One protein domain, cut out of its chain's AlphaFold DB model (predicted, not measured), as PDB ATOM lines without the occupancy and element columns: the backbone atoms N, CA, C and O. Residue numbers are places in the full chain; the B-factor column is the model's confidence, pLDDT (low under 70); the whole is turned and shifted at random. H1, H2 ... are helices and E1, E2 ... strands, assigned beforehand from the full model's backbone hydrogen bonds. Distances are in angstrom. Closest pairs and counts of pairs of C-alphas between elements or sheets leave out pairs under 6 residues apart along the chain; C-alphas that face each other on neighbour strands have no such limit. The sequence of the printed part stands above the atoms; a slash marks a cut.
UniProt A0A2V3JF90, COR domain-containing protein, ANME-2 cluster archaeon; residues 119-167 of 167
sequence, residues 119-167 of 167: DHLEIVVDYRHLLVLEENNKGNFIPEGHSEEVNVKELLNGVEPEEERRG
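AT A GLANCE: This is residues 119 to 167 of the 167 residues of the protein "COR domain-containing protein" of ANME-2 cluster archaeon (UniProt A0A2V3JF90). Two short helices, H1 and H2, pack together at a steep angle in the middle of an elongated body, and the long link between them, residues 136 to 151, runs out towards one end and folds back as a loop. The short strand E1 leads into H1 from the loop's end of the body, and the small helix H3 is at the opposite end. The printed part has 49 residues, with one named strand and three named helices in the order E1, H1, H2, H3; the class is mostly helix, though under half of the residues are in named elements. The whole is compact, with a radius of gyration of the C-alphas of 10.7 A, and spans 31 by 20 by 14 A.

HOW THE PARTS SIT: E1, residues 124 to 126, pairs with no named strand. It meets H1, residues 127 to 135, only through their tight link. H1 and H2, residues 152 to 159, touch, and their closest C-alphas are those of Leu 130 and Val 152, 6.1 A apart. They run opposite ways at a steep tilt of 49 degrees, with centres 10.1 A apart. Within the long link between them, residues 140 to 141 pair with residues 150 to 151, antiparallel. H3, residues 162 to 165, is close to H1 but not clearly touching it; their closest C-alphas, those of Leu 131 and Arg 165, are 7.5 A apart. H2 and H3 meet only through their tight link. E1 is apart from both H2 and H3. In H1 every O i to N i+4 pair is within hydrogen-bond range, in H2 3 of 4 are, and H3 is too short for such a pair but has its 1 O i to N i+3 pair within range.

IN THESE COORDINATES: E1 begins at C-alpha 124, at (-13.225, -32.711, 46.356), and measures 6.8 A from first to last C-alpha. H1 follows directly from Tyr 127 to Glu 135 and measures 12.6 A. H2 begins with C-alpha 152 at (-20.193, -43.156, 44.642) and measures 11.3 A to Val 159. H3 measures 5.3 A and ends with C-alpha 165 at (-29.934, -38.237, 38.259).

THE WHOLE: The two C-alphas farthest apart, those of Ser 147 in the long link and Gly 167, the chain's last residue, are 32.3 A apart. The printed part has no cut. The link from H1 to H2 is long, with 16 residues, while those from E1 to H1 and from H2 to H3 are tight. The mean pLDDT of the printed part is 89.1, and residues 166 to 167 are under 70.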
ATOM      1  N   ASP A 119     -15.638 -36.541  55.581       86.44
ATOM      2  CA  ASP A 119     -14.575 -36.493  56.597       86.44
ATOM      3  C   ASP A 119     -13.330 -35.698  56.155       86.44
ATOM      4  O   ASP A 119     -12.468 -35.382  56.974       86.44
ATOM      5  N   HIS A 120     -13.249 -35.339  54.869       89.94
ATOM      6  CA  HIS A 120     -12.098 -34.678  54.244       89.94
ATOM      7  C   HIS A 120     -12.564 -33.582  53.279       89.94
ATOM      8  O   HIS A 120     -12.577 -33.760  52.059       89.94
ATOM      9  N   LEU A 121     -12.962 -32.427  53.820       89.75
ATOM     10  CA  LEU A 121     -13.533 -31.317  53.041       89.75
ATOM     11  C   LEU A 121     -12.552 -30.687  52.032       89.75
ATOM     12  O   LEU A 121     -12.972 -29.950  51.134       89.75
ATOM     13  N   GLU A 122     -11.255 -30.934  52.200       91.38
ATOM     14  CA  GLU A 122     -10.178 -30.551  51.291       91.38
ATOM     15  C   GLU A 122     -10.107 -31.435  50.040       91.38
ATOM     16  O   GLU A 122      -9.638 -30.977  48.997       91.38
ATOM     17  N   ILE A 123     -10.601 -32.674  50.129       93.38
ATOM     18  CA  ILE A 123     -10.655 -33.619  49.017       93.38
ATOM     19  C   ILE A 123     -12.015 -33.467  48.354       93.38
ATOM     20  O   ILE A 123     -13.056 -33.766  48.940       93.38
ATOM     21  N   VAL A 124     -12.007 -32.982  47.117       95.44
ATOM     22  CA  VAL A 124     -13.225 -32.711  46.356       95.44
ATOM     23  C   VAL A 124     -13.265 -33.547  45.092       95.44
ATOM     24  O   VAL A 124     -12.259 -33.717  44.408       95.44
ATOM     25  N   VAL A 125     -14.449 -34.050  44.767       95.88
ATOM     26  CA  VAL A 125     -14.688 -34.866  43.580       95.88
ATOM     27  C   VAL A 125     -15.596 -34.103  42.638       95.88
ATOM     28  O   VAL A 125     -16.550 -33.457  43.065       95.88
ATOM     29  N   ASP A 126     -15.302 -34.174  41.346       96.44
ATOM     30  CA  ASP A 126     -16.183 -33.618  40.332       96.44
ATOM     31  C   ASP A 126     -17.541 -34.332  40.322       96.44
ATOM     32  O   ASP A 126     -17.624 -35.558  40.236       96.44
ATOM     33  N   TYR A 127     -18.616 -33.557  40.426       95.88
ATOM     34  CA  TYR A 127     -19.966 -34.098  40.483       95.88
ATOM     35  C   TYR A 127     -20.362 -34.784  39.163       95.88
ATOM     36  O   TYR A 127     -20.943 -35.870  39.194       95.88
ATOM     37  N   ARG A 128     -19.954 -34.249  38.001       94.06
ATOM     38  CA  ARG A 128     -20.184 -34.920  36.707       94.06
ATOM     39  C   ARG A 128     -19.397 -36.225  36.619       94.06
ATOM     40  O   ARG A 128     -19.901 -37.207  36.080       94.06
ATOM     41  N   HIS A 129     -18.189 -36.274  37.180       95.06
ATOM     42  CA  HIS A 129     -17.435 -37.522  37.285       95.06
ATOM     43  C   HIS A 129     -18.172 -38.577  38.122       95.06
ATOM     44  O   HIS A 129     -18.240 -39.732  37.702       95.06
ATOM     45  N   LEU A 130     -18.764 -38.193  39.259       94.50
ATOM     46  CA  LEU A 130     -19.568 -39.104  40.081       94.50
ATOM     47  C   LEU A 130     -20.761 -39.680  39.301       94.50
ATOM     48  O   LEU A 130     -20.987 -40.888  39.364       94.50
ATOM     49  N   LEU A 131     -21.468 -38.854  38.521       93.75
ATOM     50  CA  LEU A 131     -22.559 -39.319  37.652       93.75
ATOM     51  C   LEU A 131     -22.068 -40.357  36.632       93.75
ATOM     52  O   LEU A 131     -22.637 -41.441  36.529       93.75
ATOM     53  N   VAL A 132     -20.947 -40.085  35.954       94.88
ATOM     54  CA  VAL A 132     -20.340 -41.033  35.000       94.88
ATOM     55  C   VAL A 132     -19.963 -42.353  35.682       94.88
ATOM     56  O   VAL A 132     -20.119 -43.424  35.091       94.88
ATOM     57  N   LEU A 133     -19.449 -42.325  36.916       94.25
ATOM     58  CA  LEU A 133     -19.146 -43.551  37.662       94.25
ATOM     59  C   LEU A 133     -20.416 -44.356  37.974       94.25
ATOM     60  O   LEU A 133     -20.408 -45.579  37.799       94.25
ATOM     61  N   GLU A 134     -21.497 -43.687  38.383       93.00
ATOM     62  CA  GLU A 134     -22.786 -44.326  38.665       93.00
ATOM     63  C   GLU A 134     -23.396 -44.958  37.404       93.00
ATOM     64  O   GLU A 134     -23.786 -46.126  37.439       93.00
ATOM     65  N   GLU A 135     -23.393 -44.247  36.273       92.38
ATOM     66  CA  GLU A 135     -23.845 -44.764  34.971       92.38
ATOM     67  C   GLU A 135     -23.061 -46.012  34.537       92.38
ATOM     68  O   GLU A 135     -23.621 -46.976  34.011       92.38
ATOM     69  N   ASN A 136     -21.755 -46.029  34.814       93.25
ATOM     70  CA  ASN A 136     -20.880 -47.167  34.539       93.25
ATOM     71  C   ASN A 136     -20.949 -48.272  35.610       93.25
ATOM     72  O   ASN A 136     -20.147 -49.207  35.571       93.25
ATOM     73  N   ASN A 137     -21.896 -48.198  36.553       91.50
ATOM     74  CA  ASN A 137     -22.088 -49.154  37.649       91.50
ATOM     75  C   ASN A 137     -20.836 -49.356  38.526       91.50
ATOM     76  O   ASN A 137     -20.633 -50.427  39.106       91.50
ATOM     77  N   LYS A 138     -19.984 -48.332  38.644       91.50
ATOM     78  CA  LYS A 138     -18.846 -48.341  39.566       91.50
ATOM     79  C   LYS A 138     -19.321 -47.895  40.943       91.50
ATOM     80  O   LYS A 138     -19.581 -46.720  41.162       91.50
ATOM     81  N   GLY A 139     -19.454 -48.847  41.867       89.94
ATOM     82  CA  GLY A 139     -19.940 -48.570  43.223       89.94
ATOM     83  C   GLY A 139     -18.957 -47.770  44.080       89.94
ATOM     84  O   GLY A 139     -19.383 -46.885  44.816       89.94
ATOM     85  N   ASN A 140     -17.660 -48.051  43.941       94.12
ATOM     86  CA  ASN A 140     -16.586 -47.398  44.683       94.12
ATOM     87  C   ASN A 140     -15.474 -46.927  43.739       94.12
ATOM     88  O   ASN A 140     -15.283 -47.483  42.652       94.12
ATOM     89  N   PHE A 141     -14.713 -45.931  44.179       94.50
ATOM     90  CA  PHE A 141     -13.491 -45.469  43.524       94.50
ATOM     91  C   PHE A 141     -12.565 -44.810  44.551       94.50
ATOM     92  O   PHE A 141     -12.992 -44.494  45.657       94.50
ATOM     93  N   ILE A 142     -11.304 -44.590  44.183       94.38
ATOM     94  CA  ILE A 142     -10.349 -43.841  45.004       94.38
ATOM     95  C   ILE A 142     -10.242 -42.429  44.410       94.38
ATOM     96  O   ILE A 142      -9.818 -42.309  43.255       94.38
ATOM     97  N   PRO A 143     -10.650 -41.373  45.137       92.56
ATOM     98  CA  PRO A 143     -10.534 -40.007  44.653       92.56
ATOM     99  C   PRO A 143      -9.078 -39.534  44.664       92.56
ATOM    100  O   PRO A 143      -8.238 -40.023  45.422       92.56
ATOM    101  N   GLU A 144      -8.772 -38.558  43.812       89.56
ATOM    102  CA  GLU A 144      -7.436 -37.969  43.759       89.56
ATOM    103  C   GLU A 144      -7.079 -37.306  45.099       89.56
ATOM    104  O   GLU A 144      -7.895 -36.613  45.703       89.56
ATOM    105  N   GLY A 145      -5.856 -37.537  45.581       88.44
ATOM    106  CA  GLY A 145      -5.410 -37.035  46.884       88.44
ATOM    107  C   GLY A 145      -5.900 -37.850  48.086       88.44
ATOM    108  O   GLY A 145      -5.570 -37.496  49.215       88.44
ATOM    109  N   HIS A 146      -6.617 -38.956  47.862       91.94
ATOM    110  CA  HIS A 146      -7.036 -39.893  48.901       91.94
ATOM    111  C   HIS A 146      -6.476 -41.300  48.657       91.94
ATOM    112  O   HIS A 146      -6.042 -41.635  47.556       91.94
ATOM    113  N   SER A 147      -6.473 -42.131  49.699       89.19
ATOM    114  CA  SER A 147      -5.948 -43.503  49.652       89.19
ATOM    115  C   SER A 147      -6.999 -44.579  49.903       89.19
ATOM    116  O   SER A 147      -6.679 -45.761  49.793       89.19
ATOM    117  N   GLU A 148      -8.225 -44.194  50.252       92.25
ATOM    118  CA  GLU A 148      -9.307 -45.122  50.579       92.25
ATOM    119  C   GLU A 148     -10.412 -45.062  49.522       92.25
ATOM    120  O   GLU A 148     -10.600 -44.054  48.833       92.25
ATOM    121  N   GLU A 149     -11.113 -46.184  49.359       92.62
ATOM    122  CA  GLU A 149     -12.278 -46.248  48.486       92.62
ATOM    123  C   GLU A 149     -13.445 -45.481  49.104       92.62
ATOM    124  O   GLU A 149     -13.788 -45.684  50.268       92.62
ATOM    125  N   VAL A 150     -14.098 -44.657  48.290       93.38
ATOM    126  CA  VAL A 150     -15.322 -43.947  48.661       93.38
ATOM    127  C   VAL A 150     -16.490 -44.462  47.833       93.38
ATOM    128  O   VAL A 150     -16.334 -44.817  46.658       93.38
ATOM    129  N   ASN A 151     -17.672 -44.499  48.442       94.00
ATOM    130  CA  ASN A 151     -18.876 -44.963  47.773       94.00
ATOM    131  C   ASN A 151     -19.488 -43.849  46.910       94.00
ATOM    132  O   ASN A 151     -19.849 -42.779  47.400       94.00
ATOM    133  N   VAL A 152     -19.652 -44.122  45.613       93.38
ATOM    134  CA  VAL A 152     -20.193 -43.156  44.642       93.38
ATOM    135  C   VAL A 152     -21.627 -42.764  44.994       93.38
ATOM    136  O   VAL A 152     -21.976 -41.584  44.959       93.38
ATOM    137  N   LYS A 153     -22.460 -43.742  45.371       90.88
ATOM    138  CA  LYS A 153     -23.871 -43.493  45.685       90.88
ATOM    139  C   LYS A 153     -24.032 -42.671  46.949       90.88
ATOM    140  O   LYS A 153     -24.897 -41.807  46.975       90.88
ATOM    141  N   GLU A 154     -23.227 -42.912  47.978       90.19
ATOM    142  CA  GLU A 154     -23.278 -42.129  49.219       90.19
ATOM    143  C   GLU A 154     -22.988 -40.647  48.956       90.19
ATOM    144  O   GLU A 154     -23.758 -39.793  49.401       90.19
ATOM    145  N   LEU A 155     -21.966 -40.339  48.149       91.56
ATOM    146  CA  LEU A 155     -21.652 -38.961  47.758       91.56
ATOM    147  C   LEU A 155     -22.787 -38.318  46.949       91.56
ATOM    148  O   LEU A 155     -23.208 -37.200  47.249       91.56
ATOM    149  N   LEU A 156     -23.331 -39.031  45.958       91.56
ATOM    150  CA  LEU A 156     -24.432 -38.523  45.136       91.56
ATOM    151  C   LEU A 156     -25.746 -38.376  45.924       91.56
ATOM    152  O   LEU A 156     -26.503 -37.437  45.680       91.56
ATOM    153  N   ASN A 157     -26.019 -39.258  46.894       89.00
ATOM    154  CA  ASN A 157     -27.221 -39.227  47.742       89.00
ATOM    155  C   ASN A 157     -27.295 -37.968  48.605       89.00
ATOM    156  O   ASN A 157     -28.399 -37.520  48.934       89.00
ATOM    157  N   GLY A 158     -26.140 -37.391  48.940       84.62
ATOM    158  CA  GLY A 158     -26.065 -36.088  49.582       84.62
ATOM    159  C   GLY A 158     -26.526 -34.948  48.672       84.62
ATOM    160  O   GLY A 158     -27.102 -33.981  49.161       84.62
ATOM    161  N   VAL A 159     -26.317 -35.054  47.359       86.94
ATOM    162  CA  VAL A 159     -26.554 -33.961  46.407       86.94
ATOM    163  C   VAL A 159     -27.991 -33.949  45.887       86.94
ATOM    164  O   VAL A 159     -28.672 -32.930  45.989       86.94
ATOM    165  N   GLU A 160     -28.468 -35.075  45.363       85.06
ATOM    166  CA  GLU A 160     -29.790 -35.197  44.732       85.06
ATOM    167  C   GLU A 160     -30.275 -36.655  44.743       85.06
ATOM    168  O   GLU A 160     -29.455 -37.562  44.890       85.06
ATOM    169  N   PRO A 161     -31.587 -36.931  44.651       82.12
ATOM    170  CA  PRO A 161     -32.104 -38.299  44.687       82.12
ATOM    171  C   PRO A 161     -31.814 -39.077  43.386       82.12
ATOM    172  O   PRO A 161     -31.615 -38.485  42.330       82.12
ATOM    173  N   GLU A 162     -31.791 -40.414  43.456       80.06
ATOM    174  CA  GLU A 162     -31.460 -41.287  42.308       80.06
ATOM    175  C   GLU A 162     -32.421 -41.080  41.124       80.06
ATOM    176  O   GLU A 162     -32.020 -41.196  39.968       80.06
ATOM    177  N   GLU A 163     -33.681 -40.737  41.399       79.00
ATOM    178  CA  GLU A 163     -34.701 -40.478  40.384       79.00
ATOM    179  C   GLU A 163     -34.414 -39.225  39.545       79.00
ATOM    180  O   GLU A 163     -34.790 -39.184  38.376       79.00
ATOM    181  N   GLU A 164     -33.744 -38.223  40.121       75.75
ATOM    182  CA  GLU A 164     -33.418 -36.957  39.445       75.75
ATOM    183  C   GLU A 164     -32.102 -37.042  38.647       75.75
ATOM    184  O   GLU A 164     -31.923 -36.286  37.699       75.75
ATOM    185  N   ARG A 165     -31.231 -38.021  38.944       77.25
ATOM    186  CA  ARG A 165     -29.934 -38.237  38.259       77.25
ATOM    187  C   ARG A 165     -30.044 -38.812  36.850       77.25
ATOM    188  O   ARG A 165     -29.099 -38.736  36.075       77.25
ATOM    189  N   ARG A 166     -31.159 -39.483  36.546       60.28
ATOM    190  CA  ARG A 166     -31.376 -40.224  35.285       60.28
ATOM    191  C   ARG A 166     -32.273 -39.476  34.290       60.28
ATOM    192  O   ARG A 166     -32.772 -40.103  33.354       60.28
ATOM    193  N   GLY A 167     -32.543 -38.197  34.561       47.88
ATOM    194  CA  GLY A 167     -33.439 -37.329  33.791       47.88
ATOM    195  C   GLY A 167     -32.796 -36.685  32.574       47.88
ATOM    196  O   GLY A 167     -31.575 -36.432  32.607       47.88
TER     197      GLY A 167